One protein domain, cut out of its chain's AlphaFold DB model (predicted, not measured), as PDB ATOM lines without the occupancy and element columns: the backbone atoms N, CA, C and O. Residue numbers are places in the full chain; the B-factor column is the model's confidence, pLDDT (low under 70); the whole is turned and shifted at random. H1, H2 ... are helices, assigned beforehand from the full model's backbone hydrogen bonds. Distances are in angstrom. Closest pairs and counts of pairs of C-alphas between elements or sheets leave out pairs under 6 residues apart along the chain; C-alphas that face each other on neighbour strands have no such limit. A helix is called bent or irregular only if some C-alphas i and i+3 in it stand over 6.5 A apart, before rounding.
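AT A GLANCE: This is residues 162 to 237 of the 363 residues of an uncharacterized protein of Aegilops tauschii subsp. strangulata (UniProt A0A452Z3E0). Two longer helices, H1 and H4, lie side by side and run opposite ways, with short H3 and H5 beside H1. H2 lies beyond H1's last residues, and the unnamed stretch 162 to 175 beyond its first. The printed part has 76 residues with five named helices, H1 to H5 in chain order, which hold 43 of them, and no named strand; its class is all helix, and it is compact, with a radius of gyration of the C-alphas of 12.5 A and spans of 38 by 27 by 20 A.

IN THESE COORDINATES: H1, residues 176 to 190, begins at C-alpha (172.800, 93.333, 110.884) and measures 21.4 A. H4, 210 to 223, measures 16.0 A, ends at C-alpha (177.329, 109.143, 110.806) and is irregular: C-alphas 212 and 215 are 9.7 A apart. H2 is 193 to 198, H3 203 to 206, H5 228 to 231.

HOW THE PARTS SIT: H1 and H4 touch at a shallow tilt of 18 degrees, opposite ways; their closest C-alphas, Trp 189 and Trp 210, are 5.1 A apart. H3 and H5 are each close to but not clearly touching H1. H2 is apart from H4. Every O i to N i+4 pair is within hydrogen-bond range in H1 and H2, 8 of 10 in H4; H3 and H5 are too short.

THE WHOLE: The farthest C-alphas, Glu 166 and Trp 194, are 39.2 A apart. The printed part has no cut; the four links between helices are tight. No printed residue is under 70 in pLDDT.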
ATOM      1  N   GLY A 162     178.810  91.286 107.607       95.00
ATOM      2  CA  GLY A 162     178.493  92.537 106.923       95.00
ATOM      3  C   GLY A 162     179.668  93.261 106.285       95.00
ATOM      4  O   GLY A 162     179.454  94.347 105.762       95.00
ATOM      5  N   MET A 163     180.880  92.707 106.308       96.75
ATOM      6  CA  MET A 163     182.036  93.327 105.654       96.75
ATOM      7  C   MET A 163     181.918  93.255 104.125       96.75
ATOM      8  O   MET A 163     181.350  92.307 103.569       96.75
ATOM      9  N   LEU A 164     182.448  94.266 103.443       95.75
ATOM     10  CA  LEU A 164     182.576  94.311 101.990       95.75
ATOM     11  C   LEU A 164     183.785  93.484 101.544       95.75
ATOM     12  O   LEU A 164     184.841  93.502 102.174       95.75
ATOM     13  N   ALA A 165     183.610  92.715 100.471       94.50
ATOM     14  CA  ALA A 165     184.663  91.848  99.940       94.50
ATOM     15  C   ALA A 165     185.628  92.620  99.023       94.50
ATOM     16  O   ALA A 165     186.706  92.129  98.707       94.50
ATOM     17  N   GLU A 166     185.236  93.823  98.606       93.12
ATOM     18  CA  GLU A 166     185.981  94.723  97.737       93.12
ATOM     19  C   GLU A 166     187.242  95.261  98.419       93.12
ATOM     20  O   GLU A 166     188.303  95.297  97.799       93.12
ATOM     21  N   ASP A 167     187.132  95.645  99.696       92.69
ATOM     22  CA  ASP A 167     188.236  96.214 100.476       92.69
ATOM     23  C   ASP A 167     188.547  95.454 101.778       92.69
ATOM     24  O   ASP A 167     189.617  95.651 102.352       92.69
ATOM     25  N   GLY A 168     187.647  94.584 102.255       93.38
ATOM     26  CA  GLY A 168     187.802  93.879 103.530       93.38
ATOM     27  C   GLY A 168     187.785  94.792 104.764       93.38
ATOM     28  O   GLY A 168     188.147  94.355 105.851       93.38
ATOM     29  N   ARG A 169     187.382  96.059 104.628       94.00
ATOM     30  CA  ARG A 169     187.453  97.074 105.696       94.00
ATOM     31  C   ARG A 169     186.134  97.796 105.909       94.00
ATOM     32  O   ARG A 169     185.783  98.097 107.048       94.00
ATOM     33  N   SER A 170     185.394  98.058 104.843       94.75
ATOM     34  CA  SER A 170     184.128  98.775 104.911       94.75
ATOM     35  C   SER A 170     182.969  97.823 105.207       94.75
ATOM     36  O   SER A 170     182.981  96.648 104.837       94.75
ATOM     37  N   MET A 171     181.929  98.327 105.871       95.50
ATOM     38  CA  MET A 171     180.693  97.577 106.114       95.50
ATOM     39  C   MET A 171     179.666  97.835 105.008       95.50
ATOM     40  O   MET A 171     179.504  98.963 104.544       95.50
ATOM     41  N   LYS A 172     178.888  96.811 104.651       94.75
ATOM     42  CA  LYS A 172     177.710  96.917 103.781       94.75
ATOM     43  C   LYS A 172     176.731  97.937 104.351       94.75
ATOM     44  O   LYS A 172     176.437  97.910 105.547       94.75
ATOM     45  N   SER A 173     176.168  98.789 103.497       91.94
ATOM     46  CA  SER A 173     175.281  99.882 103.923       91.94
ATOM     47  C   SER A 173     174.030  99.400 104.668       91.94
ATOM     48  O   SER A 173     173.546 100.097 105.551       91.94
ATOM     49  N   ILE A 174     173.520  98.206 104.343       91.44
ATOM     50  CA  ILE A 174     172.339  97.610 104.980       91.44
ATOM     51  C   ILE A 174     172.679  96.175 105.398       91.44
ATOM     52  O   ILE A 174     172.716  95.270 104.565       91.44
ATOM     53  N   CYS A 175     172.959  95.964 106.685       93.31
ATOM     54  CA  CYS A 175     173.185  94.639 107.270       93.31
ATOM     55  C   CYS A 175     173.005  94.655 108.800       93.31
ATOM     56  O   CYS A 175     172.982  95.719 109.417       93.31
ATOM     57  N   LEU A 176     172.908  93.472 109.423       91.75
ATOM     58  CA  LEU A 176     172.800  93.333 110.884       91.75
ATOM     59  C   LEU A 176     173.995  93.962 111.616       91.75
ATOM     60  O   LEU A 176     173.817  94.559 112.674       91.75
ATOM     61  N   LEU A 177     175.192  93.889 111.033       94.38
ATOM     62  CA  LEU A 177     176.391  94.492 111.608       94.38
ATOM     63  C   LEU A 177     176.277  96.013 111.764       94.38
ATOM     64  O   LEU A 177     176.811  96.544 112.733       94.38
ATOM     65  N   GLN A 178     175.513  96.704 110.908       95.38
ATOM     66  CA  GLN A 178     175.231  98.129 111.106       95.38
ATOM     67  C   GLN A 178     174.419  98.376 112.380       95.38
ATOM     68  O   GLN A 178     174.701  99.314 113.113       95.38
ATOM     69  N   LEU A 179     173.450  97.514 112.702       95.44
ATOM     70  CA  LEU A 179     172.690  97.631 113.951       95.44
ATOM     71  C   LEU A 179     173.580  97.352 115.168       95.44
ATOM     72  O   LEU A 179     173.521  98.088 116.152       95.44
ATOM     73  N   CYS A 180     174.447  96.338 115.083       95.62
ATOM     74  CA  CYS A 180     175.438  96.057 116.122       95.62
ATOM     75  C   CYS A 180     176.392  97.241 116.327       95.62
ATOM     76  O   CYS A 180     176.630  97.628 117.468       95.62
ATOM     77  N   ARG A 181     176.870  97.860 115.239       96.62
ATOM     78  CA  ARG A 181     177.700  99.071 115.264       96.62
ATOM     79  C   ARG A 181     177.027 100.195 116.048       96.62
ATOM     80  O   ARG A 181     177.637 100.749 116.954       96.62
ATOM     81  N   LEU A 182     175.769 100.511 115.728       97.12
ATOM     82  CA  LEU A 182     175.008 101.548 116.438       97.12
ATOM     83  C   LEU A 182     174.867 101.211 117.930       97.12
ATOM     84  O   LEU A 182     175.055 102.082 118.772       97.12
ATOM     85  N   GLY A 183     174.586  99.945 118.254       97.25
ATOM     86  CA  GLY A 183     174.493  99.475 119.637       97.25
ATOM     87  C   GLY A 183     175.793  99.659 120.422       97.25
ATOM     88  O   GLY A 183     175.752 100.161 121.541       97.25
ATOM     89  N   VAL A 184     176.938  99.315 119.826       97.12
ATOM     90  CA  VAL A 184     178.262  99.498 120.443       97.12
ATOM     91  C   VAL A 184     178.587 100.982 120.625       97.12
ATOM     92  O   VAL A 184     178.994 101.375 121.712       97.12
ATOM     93  N   ILE A 185     178.331 101.823 119.615       97.75
ATOM     94  CA  ILE A 185     178.532 103.278 119.723       97.75
ATOM     95  C   ILE A 185     177.723 103.848 120.890       97.75
ATOM     96  O   ILE A 185     178.269 104.570 121.719       97.75
ATOM     97  N   VAL A 186     176.432 103.515 120.984       97.44
ATOM     98  CA  VAL A 186     175.573 103.997 122.077       97.44
ATOM     99  C   VAL A 186     176.052 103.462 123.425       97.44
ATOM    100  O   VAL A 186     176.086 104.213 124.396       97.44
ATOM    101  N   TYR A 187     176.441 102.190 123.493       97.31
ATOM    102  CA  TYR A 187     176.964 101.571 124.708       97.31
ATOM    103  C   TYR A 187     178.212 102.302 125.232       97.31
ATOM    104  O   TYR A 187     178.244 102.710 126.394       97.31
ATOM    105  N   ASP A 188     179.217 102.502 124.376       96.25
ATOM    106  CA  ASP A 188     180.472 103.151 124.758       96.25
ATOM    107  C   ASP A 188     180.298 104.653 125.001       96.25
ATOM    108  O   ASP A 188     180.946 105.205 125.889       96.25
ATOM    109  N   TRP A 189     179.380 105.303 124.279       97.69
ATOM    110  CA  TRP A 189     179.029 106.700 124.514       97.69
ATOM    111  C   TRP A 189     178.330 106.905 125.860       97.69
ATOM    112  O   TRP A 189     178.660 107.848 126.571       97.69
ATOM    113  N   LEU A 190     177.405 106.023 126.256       97.00
ATOM    114  CA  LEU A 190     176.753 106.102 127.570       97.00
ATOM    115  C   LEU A 190     177.747 105.924 128.727       97.00
ATOM    116  O   LEU A 190     177.549 106.518 129.790       97.00
ATOM    117  N   ASP A 191     178.806 105.137 128.511       95.50
ATOM    118  CA  ASP A 191     179.955 105.001 129.413       95.50
ATOM    119  C   ASP A 191     179.553 104.673 130.863       95.50
ATOM    120  O   ASP A 191     179.968 105.311 131.833       95.50
ATOM    121  N   ILE A 192     178.657 103.693 131.013       95.88
ATOM    122  CA  ILE A 192     178.102 103.302 132.311       95.88
ATOM    123  C   ILE A 192     179.091 102.354 133.018       95.88
ATOM    124  O   ILE A 192     179.274 101.223 132.555       95.88
ATOM    125  N   PRO A 193     179.685 102.735 134.170       94.25
ATOM    126  CA  PRO A 193     180.809 101.993 134.750       94.25
ATOM    127  C   PRO A 193     180.495 100.540 135.116       94.25
ATOM    128  O   PRO A 193     181.292  99.649 134.846       94.25
ATOM    129  N   TRP A 194     179.326 100.267 135.701       94.62
ATOM    130  CA  TRP A 194     178.966  98.899 136.094       94.62
ATOM    131  C   TRP A 194     178.736  97.985 134.880       94.62
ATOM    132  O   TRP A 194     179.061  96.801 134.946       94.62
ATOM    133  N   LEU A 195     178.237  98.530 133.761       93.75
ATOM    134  CA  LEU A 195     178.080  97.795 132.504       93.75
ATOM    135  C   LEU A 195     179.442  97.469 131.893       93.75
ATOM    136  O   LEU A 195     179.672  96.318 131.526       93.75
ATOM    137  N   LYS A 196     180.360  98.444 131.849       92.31
ATOM    138  CA  LYS A 196     181.735  98.230 131.366       92.31
ATOM    139  C   LYS A 196     182.514  97.264 132.253       92.31
ATOM    140  O   LYS A 196     183.271  96.437 131.752       92.31
ATOM    141  N   ASN A 197     182.272  97.297 133.562       91.69
ATOM    142  CA  ASN A 197     182.841  96.324 134.490       91.69
ATOM    143  C   ASN A 197     182.289  94.910 134.272       91.69
ATOM    144  O   ASN A 197     183.017  93.934 134.459       91.69
ATOM    145  N   TYR A 198     181.026  94.788 133.861       93.25
ATOM    146  CA  TYR A 198     180.426  93.502 133.529       93.25
ATOM    147  C   TYR A 198     180.970  92.941 132.206       93.25
ATOM    148  O   TYR A 198     181.323  91.761 132.147       93.25
ATOM    149  N   TYR A 199     181.070  93.774 131.165       93.44
ATOM    150  CA  TYR A 199     181.597  93.400 129.853       93.44
ATOM    151  C   TYR A 199     182.025  94.633 129.050       93.44
ATOM    152  O   TYR A 199     181.184  95.483 128.785       93.44
ATOM    153  N   ASN A 200     183.287  94.718 128.620       91.88
ATOM    154  CA  ASN A 200     183.822  95.869 127.884       91.88
ATOM    155  C   ASN A 200     184.102  95.518 126.404       91.88
ATOM    156  O   ASN A 200     184.695  94.481 126.092       91.88
ATOM    157  N   PHE A 201     183.701  96.391 125.473       95.44
ATOM    158  CA  PHE A 201     184.062  96.263 124.055       95.44
ATOM    159  C   PHE A 201     185.509  96.683 123.762       95.44
ATOM    160  O   PHE A 201     186.110  96.157 122.824       95.44
ATOM    161  N   GLY A 202     186.090  97.528 124.620       94.31
ATOM    162  CA  GLY A 202     187.507  97.894 124.632       94.31
ATOM    163  C   GLY A 202     187.849  99.226 123.969       94.31
ATOM    164  O   GLY A 202     189.023  99.553 123.857       94.31
ATOM    165  N   PHE A 203     186.866 100.027 123.557       96.88
ATOM    166  CA  PHE A 203     187.109 101.272 122.816       96.88
ATOM    167  C   PHE A 203     187.402 102.495 123.701       96.88
ATOM    168  O   PHE A 203     187.203 103.633 123.278       96.88
ATOM    169  N   ASP A 204     187.892 102.294 124.928       95.00
ATOM    170  CA  ASP A 204     188.135 103.390 125.878       95.00
ATOM    171  C   ASP A 204     189.142 104.425 125.332       95.00
ATOM    172  O   ASP A 204     188.987 105.622 125.566       95.00
ATOM    173  N   HIS A 205     190.127 103.988 124.537       96.12
ATOM    174  CA  HIS A 205     191.133 104.854 123.905       96.12
ATOM    175  C   HIS A 205     190.586 105.712 122.748       96.12
ATOM    176  O   HIS A 205     191.224 106.680 122.341       96.12
ATOM    177  N   PHE A 206     189.382 105.427 122.242       97.12
ATOM    178  CA  PHE A 206     188.683 106.315 121.303       97.12
ATOM    179  C   PHE A 206     187.945 107.468 122.005       97.12
ATOM    180  O   PHE A 206     187.362 108.313 121.331       97.12
ATOM    181  N   GLU A 207     187.933 107.500 123.344       95.50
ATOM    182  CA  GLU A 207     187.318 108.551 124.169       95.50
ATOM    183  C   GLU A 207     185.863 108.902 123.788       95.50
ATOM    184  O   GLU A 207     185.424 110.042 123.924       95.50
ATOM    185  N   MET A 208     185.072 107.910 123.361       96.12
ATOM    186  CA  MET A 208     183.707 108.117 122.842       96.12
ATOM    187  C   MET A 208     182.662 108.506 123.904       96.12
ATOM    188  O   MET A 208     181.512 108.755 123.559       96.12
ATOM    189  N   SER A 209     183.036 108.556 125.185       96.12
ATOM    190  CA  SER A 209     182.139 108.851 126.309       96.12
ATOM    191  C   SER A 209     181.393 110.178 126.132       96.12
ATOM    192  O   SER A 209     181.971 111.195 125.741       96.12
ATOM    193  N   TRP A 210     180.118 110.219 126.521       95.75
ATOM    194  CA  TRP A 210     179.286 111.425 126.499       95.75
ATOM    195  C   TRP A 210     179.892 112.584 127.297       95.75
ATOM    196  O   TRP A 210     179.670 113.745 126.958       95.75
ATOM    197  N   ARG A 211     180.701 112.278 128.320       95.19
ATOM    198  CA  ARG A 211     181.441 113.269 129.118       95.19
ATOM    199  C   ARG A 211     182.548 113.968 128.325       95.19
ATOM    200  O   ARG A 211     182.955 115.061 128.699       95.19
ATOM    201  N   LYS A 212     183.051 113.320 127.272       94.31
ATOM    202  CA  LYS A 212     184.144 113.793 126.414       94.31
ATOM    203  C   LYS A 212     183.616 114.456 125.147       94.31
ATOM    204  O   LYS A 212     184.008 115.579 124.852       94.31
ATOM    205  N   VAL A 213     182.715 113.787 124.423       94.69
ATOM    206  CA  VAL A 213     182.295 114.218 123.074       94.69
ATOM    207  C   VAL A 213     180.873 114.792 123.006       94.69
ATOM    208  O   VAL A 213     180.488 115.378 121.994       94.69
ATOM    209  N   GLY A 214     180.078 114.658 124.075       95.31
ATOM    210  CA  GLY A 214     178.706 115.167 124.131       95.31
ATOM    211  C   GLY A 214     177.780 114.579 123.058       95.31
ATOM    212  O   GLY A 214     178.062 113.544 122.453       95.31
ATOM    213  N   PHE A 215     176.640 115.232 122.821       95.00
ATOM    214  CA  PHE A 215     175.644 114.759 121.848       95.00
ATOM    215  C   PHE A 215     176.057 115.018 120.391       95.00
ATOM    216  O   PHE A 215     175.756 114.210 119.519       95.00
ATOM    217  N   SER A 216     176.775 116.113 120.114       94.31
ATOM    218  CA  SER A 216     177.313 116.384 118.773       94.31
ATOM    219  C   SER A 216     178.299 115.300 118.343       94.31
ATOM    220  O   SER A 216     178.186 114.784 117.237       94.31
ATOM    221  N   GLY A 217     179.186 114.871 119.248       95.00
ATOM    222  CA  GLY A 217     180.103 113.770 118.974       95.00
ATOM    223  C   GLY A 217     179.398 112.432 118.764       95.00
ATOM    224  O   GLY A 217     179.830 111.650 117.925       95.00
ATOM    225  N   LEU A 218     178.274 112.178 119.450       96.69
ATOM    226  CA  LEU A 218     177.447 111.001 119.160       96.69
ATOM    227  C   LEU A 218     176.930 111.024 117.718       96.69
ATOM    228  O   LEU A 218     176.963 109.999 117.046       96.69
ATOM    229  N   VAL A 219     176.473 112.179 117.226       96.62
ATOM    230  CA  VAL A 219     176.028 112.313 115.832       96.62
ATOM    231  C   VAL A 219     177.178 112.008 114.867       96.62
ATOM    232  O   VAL A 219     176.980 111.224 113.941       96.62
ATOM    233  N   ASP A 220     178.380 112.534 115.115       96.31
ATOM    234  CA  ASP A 220     179.563 112.248 114.290       96.31
ATOM    235  C   ASP A 220     179.944 110.760 114.284       96.31
ATOM    236  O   ASP A 220     180.212 110.192 113.221       96.31
ATOM    237  N   LEU A 221     179.891 110.099 115.446       96.50
ATOM    238  CA  LEU A 221     180.120 108.657 115.572       96.50
ATOM    239  C   LEU A 221     179.077 107.849 114.784       96.50
ATOM    240  O   LEU A 221     179.423 106.924 114.049       96.50
ATOM    241  N   LEU A 222     177.789 108.199 114.899       95.75
ATOM    242  CA  LEU A 222     176.692 107.485 114.229       95.75
ATOM    243  C   LEU A 222     176.718 107.663 112.704       95.75
ATOM    244  O   LEU A 222     176.391 106.715 111.980       95.75
ATOM    245  N   LEU A 223     177.121 108.846 112.228       95.12
ATOM    246  CA  LEU A 223     177.329 109.143 110.806       95.12
ATOM    247  C   LEU A 223     178.598 108.488 110.240       95.12
ATOM    248  O   LEU A 223     178.730 108.387 109.022       95.12
ATOM    249  N   GLY A 224     179.491 107.987 111.099       93.19
ATOM    250  CA  GLY A 224     180.736 107.341 110.690       93.19
ATOM    251  C   GLY A 224     181.844 108.328 110.322       93.19
ATOM    252  O   GLY A 224     182.725 107.975 109.541       93.19
ATOM    253  N   ASN A 225     181.820 109.544 110.872       94.31
ATOM    254  CA  ASN A 225     182.873 110.545 110.672       94.31
ATOM    255  C   ASN A 225     184.096 110.290 111.569       94.31
ATOM    256  O   ASN A 225     185.204 110.694 111.230       94.31
ATOM    257  N   THR A 226     183.891 109.652 112.724       94.81
ATOM    258  CA  THR A 226     184.918 109.406 113.747       94.81
ATOM    259  C   THR A 226     184.741 108.027 114.392       94.81
ATOM    260  O   THR A 226     183.746 107.334 114.164       94.81
ATOM    261  N   GLY A 227     185.716 107.622 115.210       95.88
ATOM    262  CA  GLY A 227     185.662 106.389 115.992       95.88
ATOM    263  C   GLY A 227     186.166 105.140 115.253       95.88
ATOM    264  O   GLY A 227     186.504 105.199 114.064       95.88
ATOM    265  N   PRO A 228     186.175 103.985 115.942       96.62
ATOM    266  CA  PRO A 228     186.839 102.759 115.482       96.62
ATOM    267  C   PRO A 228     186.272 102.238 114.159       96.62
ATOM    268  O   PRO A 228     186.983 101.745 113.287       96.62
ATOM    269  N   PHE A 229     184.962 102.382 113.973       96.62
ATOM    270  CA  PHE A 229     184.272 101.895 112.783       96.62
ATOM    271  C   PHE A 229     184.537 102.746 111.537       96.62
ATOM    272  O   PHE A 229     184.453 102.220 110.430       96.62
ATOM    273  N   SER A 230     184.841 104.037 111.714       95.12
ATOM    274  CA  SER A 230     185.213 104.949 110.627       95.12
ATOM    275  C   SER A 230     186.670 104.737 110.221       95.12
ATOM    276  O   SER A 230     186.987 104.594 109.040       95.12
ATOM    277  N   SER A 231     187.556 104.618 111.214       95.00
ATOM    278  CA  SER A 231     188.974 104.354 110.990       95.00
ATOM    279  C   SER A 231     189.245 102.917 110.541       95.00
ATOM    280  O   SER A 231     190.297 102.644 109.975       95.00
ATOM    281  N   GLY A 232     188.317 101.979 110.737       96.00
ATOM    282  CA  GLY A 232     188.544 100.559 110.463       96.00
ATOM    283  C   GLY A 232     189.507  99.894 111.451       96.00
ATOM    284  O   GLY A 232     189.950  98.784 111.181       96.00
ATOM    285  N   ASP A 233     189.806 100.548 112.575       97.69
ATOM    286  CA  ASP A 233     190.668 100.037 113.643       97.69
ATOM    287  C   ASP A 233     189.834  99.306 114.698       97.69
ATOM    288  O   ASP A 233     189.517  99.795 115.783       97.69
ATOM    289  N   TRP A 234     189.365  98.132 114.298       97.81
ATOM    290  CA  TRP A 234     188.587  97.219 115.121       97.81
ATOM    291  C   TRP A 234     188.698  95.812 114.542       97.81
ATOM    292  O   TRP A 234     189.222  95.596 113.451       97.81
ATOM    293  N   ILE A 235     188.197  94.827 115.273       97.62
ATOM    294  CA  ILE A 235     188.552  93.428 115.041       97.62
ATOM    295  C   ILE A 235     188.102  92.844 113.689       97.62
ATOM    296  O   ILE A 235     188.765  91.953 113.165       97.62
ATOM    297  N   LEU A 236     186.968  93.268 113.109       97.62
ATOM    298  CA  LEU A 236     186.434  92.594 111.913       97.62
ATOM    299  C   LEU A 236     187.249  92.843 110.637       97.62
ATOM    300  O   LEU A 236     187.488  91.856 109.938       97.62
ATOM    301  N   PRO A 237     187.689  94.078 110.321       98.12
ATOM    302  CA  PRO A 237     188.636  94.320 109.237       98.12
ATOM    303  C   PRO A 237     189.854  93.391 109.278       98.12
ATOM    304  O   PRO A 237     190.168  92.761 108.267       98.12
TER     305      PRO A 237